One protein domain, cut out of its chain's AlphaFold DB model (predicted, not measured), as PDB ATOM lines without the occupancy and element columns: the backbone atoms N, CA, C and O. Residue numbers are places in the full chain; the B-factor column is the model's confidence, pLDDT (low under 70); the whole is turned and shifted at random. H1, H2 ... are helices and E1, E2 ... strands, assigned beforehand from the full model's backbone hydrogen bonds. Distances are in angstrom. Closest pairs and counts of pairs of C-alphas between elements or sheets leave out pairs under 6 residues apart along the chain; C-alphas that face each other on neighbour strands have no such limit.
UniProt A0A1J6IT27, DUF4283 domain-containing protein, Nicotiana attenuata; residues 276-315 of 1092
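This is residues 276 to 315 of the 1092 residues of the protein "DUF4283 domain-containing protein" of Nicotiana attenuata (UniProt A0A1J6IT27). An extended rod: helix H1 sticks out free at one end, an extended stretch leads to the hairpin of E1 and E2 at the other, and H2 folds back from the hairpin toward the middle. The 40 printed residues hold, in order, H1, E1, E2 and H2, a mixed class with one antiparallel sheet, E1 - E2. The radius of gyration of the C-alphas is 14.3 A, and the spans are 45 by 18 by 14 A.

H1, residues 276 to 284, is apart from E2, residues 300 to 304, and from H2, residues 307 to 313. E1, residues 293 to 297, and E2 form an antiparallel hairpin at 145 degrees, with N 295 and O 302 within hydrogen-bond range at 2.8 A. E1 and H2 are apart. Every O i to N i+4 pair in H1 and H2 is within hydrogen-bond range.

H1 is 12.0 A long from C-alpha 276 at (173.065, 184.897, 213.569), E1 12.2 A, E2 12.8 A, and H2 9.6 A to C-alpha 313 at (188.141, 172.872, 201.542).

The farthest C-alphas, of Arg 277 and Gln 298, are 45.0 A apart. The printed part has no cut and no long link. Residues 276 to 285 and 300 have pLDDT under 70.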
ATOM      1  N   LEU A 276     171.943 183.959 213.695       50.62
ATOM      2  CA  LEU A 276     173.065 184.897 213.569       50.62
ATOM      3  C   LEU A 276     174.311 184.452 214.353       50.62
ATOM      4  O   LEU A 276     175.415 184.614 213.841       50.62
ATOM      5  N   ARG A 277     174.159 183.860 215.546       49.97
ATOM      6  CA  ARG A 277     175.281 183.304 216.331       49.97
ATOM      7  C   ARG A 277     175.932 182.115 215.628       49.97
ATOM      8  O   ARG A 277     177.122 182.186 215.354       49.97
ATOM      9  N   ALA A 278     175.145 181.129 215.191       51.69
ATOM     10  CA  ALA A 278     175.649 179.988 214.418       51.69
ATOM     11  C   ALA A 278     176.360 180.421 213.118       51.69
ATOM     12  O   ALA A 278     177.369 179.833 212.720       51.69
ATOM     13  N   ARG A 279     175.885 181.498 212.472       50.06
ATOM     14  CA  ARG A 279     176.583 182.129 211.343       50.06
ATOM     15  C   ARG A 279     177.919 182.746 211.759       50.06
ATOM     16  O   ARG A 279     178.917 182.535 211.083       50.06
ATOM     17  N   HIS A 280     177.950 183.500 212.855       52.66
ATOM     18  CA  HIS A 280     179.187 184.088 213.366       52.66
ATOM     19  C   HIS A 280     180.204 183.003 213.745       52.66
ATOM     20  O   HIS A 280     181.360 183.102 213.360       52.66
ATOM     21  N   GLU A 281     179.772 181.943 214.425       48.09
ATOM     22  CA  GLU A 281     180.599 180.802 214.839       48.09
ATOM     23  C   GLU A 281     181.200 180.056 213.632       48.09
ATOM     24  O   GLU A 281     182.395 179.752 213.622       48.09
ATOM     25  N   THR A 282     180.416 179.836 212.570       53.22
ATOM     26  CA  THR A 282     180.897 179.202 211.324       53.22
ATOM     27  C   THR A 282     181.745 180.126 210.442       53.22
ATOM     28  O   THR A 282     182.665 179.647 209.776       53.22
ATOM     29  N   GLU A 283     181.511 181.444 210.455       53.97
ATOM     30  CA  GLU A 283     182.382 182.417 209.781       53.97
ATOM     31  C   GLU A 283     183.717 182.609 210.550       53.97
ATOM     32  O   GLU A 283     184.762 182.701 209.896       53.97
ATOM     33  N   ILE A 284     183.704 182.563 211.897       53.50
ATOM     34  CA  ILE A 284     184.867 182.690 212.810       53.50
ATOM     35  C   ILE A 284     185.792 181.465 212.790       53.50
ATOM     36  O   ILE A 284     187.008 181.636 212.878       53.50
ATOM     37  N   ALA A 285     185.259 180.242 212.692       61.69
ATOM     38  CA  ALA A 285     186.075 179.027 212.722       61.69
ATOM     39  C   ALA A 285     187.148 179.047 211.604       61.69
ATOM     40  O   ALA A 285     186.788 179.056 210.421       61.69
ATOM     41  N   PRO A 286     188.459 179.057 211.926       70.88
ATOM     42  CA  PRO A 286     189.501 179.182 210.913       70.88
ATOM     43  C   PRO A 286     189.565 177.919 210.048       70.88
ATOM     44  O   PRO A 286     189.592 176.796 210.557       70.88
ATOM     45  N   LEU A 287     189.616 178.106 208.726       73.62
ATOM     46  CA  LEU A 287     189.799 177.005 207.781       73.62
ATOM     47  C   LEU A 287     191.131 176.297 208.067       73.62
ATOM     48  O   LEU A 287     192.187 176.928 208.063       73.62
ATOM     49  N   LYS A 288     191.081 174.979 208.275       76.69
ATOM     50  CA  LYS A 288     192.270 174.123 208.348       76.69
ATOM     51  C   LYS A 288     192.630 173.683 206.929       76.69
ATOM     52  O   LYS A 288     191.854 172.972 206.302       76.69
ATOM     53  N   PHE A 289     193.782 174.119 206.430       85.75
ATOM     54  CA  PHE A 289     194.314 173.786 205.104       85.75
ATOM     55  C   PHE A 289     195.842 173.679 205.171       85.75
ATOM     56  O   PHE A 289     196.457 174.151 206.130       85.75
ATOM     57  N   THR A 290     196.479 173.072 204.167       84.31
ATOM     58  CA  THR A 290     197.947 172.968 204.148       84.31
ATOM     59  C   THR A 290     198.590 174.335 203.913       84.31
ATOM     60  O   THR A 290     198.228 175.028 202.962       84.31
ATOM     61  N   SER A 291     199.602 174.692 204.713       81.50
ATOM     62  CA  SER A 291     200.446 175.874 204.488       81.50
ATOM     63  C   SER A 291     200.893 175.966 203.017       81.50
ATOM     64  O   SER A 291     201.452 174.997 202.494       81.50
ATOM     65  N   PRO A 292     200.634 177.087 202.318       86.12
ATOM     66  CA  PRO A 292     200.856 177.168 200.883       86.12
ATOM     67  C   PRO A 292     202.337 177.342 200.547       86.12
ATOM     68  O   PRO A 292     203.079 178.028 201.249       86.12
ATOM     69  N   VAL A 293     202.759 176.774 199.418       87.81
ATOM     70  CA  VAL A 293     204.138 176.886 198.939       87.81
ATOM     71  C   VAL A 293     204.330 178.258 198.295       87.81
ATOM     72  O   VAL A 293     203.738 178.560 197.255       87.81
ATOM     73  N   ILE A 294     205.153 179.103 198.914       84.50
ATOM     74  CA  ILE A 294     205.511 180.423 198.385       84.50
ATOM     75  C   ILE A 294     206.729 180.265 197.470       84.50
ATOM     76  O   ILE A 294     207.753 179.713 197.859       84.50
ATOM     77  N   THR A 295     206.605 180.732 196.231       87.31
ATOM     78  CA  THR A 295     207.610 180.607 195.164       87.31
ATOM     79  C   THR A 295     207.666 181.896 194.341       87.31
ATOM     80  O   THR A 295     206.887 182.825 194.566       87.31
ATOM     81  N   THR A 296     208.551 181.970 193.346       85.62
ATOM     82  CA  THR A 296     208.552 183.057 192.354       85.62
ATOM     83  C   THR A 296     208.412 182.530 190.932       85.62
ATOM     84  O   THR A 296     209.157 181.647 190.514       85.62
ATOM     85  N   LYS A 297     207.508 183.127 190.149       70.06
ATOM     86  CA  LYS A 297     207.303 182.828 188.723       70.06
ATOM     87  C   LYS A 297     207.443 184.120 187.927       70.06
ATOM     88  O   LYS A 297     206.771 185.101 188.229       70.06
ATOM     89  N   GLN A 298     208.326 184.135 186.924       77.94
ATOM     90  CA  GLN A 298     208.613 185.330 186.106       77.94
ATOM     91  C   GLN A 298     208.968 186.579 186.950       77.94
ATOM     92  O   GLN A 298     208.492 187.680 186.676       77.94
ATOM     93  N   GLY A 299     209.764 186.399 188.012       79.62
ATOM     94  CA  GLY A 299     210.187 187.487 188.907       79.62
ATOM     95  C   GLY A 299     209.088 188.055 189.815       79.62
ATOM     96  O   GLY A 299     209.278 189.117 190.399       79.62
ATOM     97  N   LYS A 300     207.933 187.385 189.934       63.56
ATOM     98  CA  LYS A 300     206.818 187.793 190.804       63.56
ATOM     99  C   LYS A 300     206.523 186.716 191.850       63.56
ATOM    100  O   LYS A 300     206.640 185.534 191.511       63.56
ATOM    101  N   PRO A 301     206.123 187.084 193.081       71.50
ATOM    102  CA  PRO A 301     205.726 186.117 194.096       71.50
ATOM    103  C   PRO A 301     204.471 185.354 193.659       71.50
ATOM    104  O   PRO A 301     203.543 185.926 193.084       71.50
ATOM    105  N   VAL A 302     204.451 184.054 193.938       83.56
ATOM    106  CA  VAL A 302     203.350 183.132 193.663       83.56
ATOM    107  C   VAL A 302     203.119 182.269 194.895       83.56
ATOM    108  O   VAL A 302     204.040 181.630 195.395       83.56
ATOM    109  N   VAL A 303     201.874 182.233 195.357       86.12
ATOM    110  CA  VAL A 303     201.424 181.402 196.478       86.12
ATOM    111  C   VAL A 303     200.655 180.217 195.897       86.12
ATOM    112  O   VAL A 303     199.686 180.418 195.163       86.12
ATOM    113  N   ILE A 304     201.107 178.994 196.178       81.62
ATOM    114  CA  ILE A 304     200.542 177.755 195.633       81.62
ATOM    115  C   ILE A 304     199.893 176.960 196.768       81.62
ATOM    116  O   ILE A 304     200.577 176.423 197.637       81.62
ATOM    117  N   PHE A 305     198.567 176.870 196.746       85.25
ATOM    118  CA  PHE A 305     197.801 175.969 197.611       85.25
ATOM    119  C   PHE A 305     197.765 174.561 197.000       85.25
ATOM    120  O   PHE A 305     197.888 174.415 195.779       85.25
ATOM    121  N   LYS A 306     197.546 173.522 197.819       84.38
ATOM    122  CA  LYS A 306     197.190 172.202 197.278       84.38
ATOM    123  C   LYS A 306     195.884 172.303 196.491       84.38
ATOM    124  O   LYS A 306     194.996 173.090 196.826       84.38
ATOM    125  N   LYS A 307     195.759 171.482 195.449       79.06
ATOM    126  CA  LYS A 307     194.568 171.456 194.592       79.06
ATOM    127  C   LYS A 307     193.338 171.011 195.385       79.06
ATOM    128  O   LYS A 307     192.251 171.513 195.141       79.06
ATOM    129  N   GLU A 308     193.527 170.120 196.345       81.50
ATOM    130  CA  GLU A 308     192.499 169.518 197.190       81.50
ATOM    131  C   GLU A 308     191.960 170.558 198.184       81.50
ATOM    132  O   GLU A 308     190.756 170.803 198.224       81.50
ATOM    133  N   ASP A 309     192.862 171.264 198.878       83.62
ATOM    134  CA  ASP A 309     192.519 172.394 199.753       83.62
ATOM    135  C   ASP A 309     191.744 173.485 198.987       83.62
ATOM    136  O   ASP A 309     190.731 173.991 199.467       83.62
ATOM    137  N   TYR A 310     192.166 173.811 197.759       78.88
ATOM    138  CA  TYR A 310     191.503 174.829 196.937       78.88
ATOM    139  C   TYR A 310     190.147 174.379 196.363       78.88
ATOM    140  O   TYR A 310     189.183 175.142 196.381       78.88
ATOM    141  N   MET A 311     190.063 173.163 195.818       77.06
ATOM    142  CA  MET A 311     188.883 172.679 195.082       77.06
ATOM    143  C   MET A 311     187.816 172.049 195.983       77.06
ATOM    144  O   MET A 311     186.693 171.860 195.521       77.06
ATOM    145  N   VAL A 312     188.148 171.723 197.238       78.25
ATOM    146  CA  VAL A 312     187.224 171.134 198.220       78.25
ATOM    147  C   VAL A 312     187.112 172.032 199.453       78.25
ATOM    148  O   VAL A 312     186.063 172.635 199.666       78.25
ATOM    149  N   THR A 313     188.187 172.193 200.231       79.75
ATOM    150  CA  THR A 313     188.141 172.872 201.542       79.75
ATOM    151  C   THR A 313     187.743 174.349 201.443       79.75
ATOM    152  O   THR A 313     186.968 174.837 202.263       79.75
ATOM    153  N   PHE A 314     188.229 175.073 200.430       82.44
ATOM    154  CA  PHE A 314     187.821 176.464 200.185       82.44
ATOM    155  C   PHE A 314     186.475 176.556 199.448       82.44
ATOM    156  O   PHE A 314     185.735 177.518 199.644       82.44
ATOM    157  N   ALA A 315     186.150 175.556 198.624       83.06
ATOM    158  CA  ALA A 315     184.927 175.513 197.825       83.06
ATOM    159  C   ALA A 315     183.666 175.211 198.657       83.06
ATOM    160  O   ALA A 315     182.588 175.682 198.301       83.06
TER     161      ALA A 315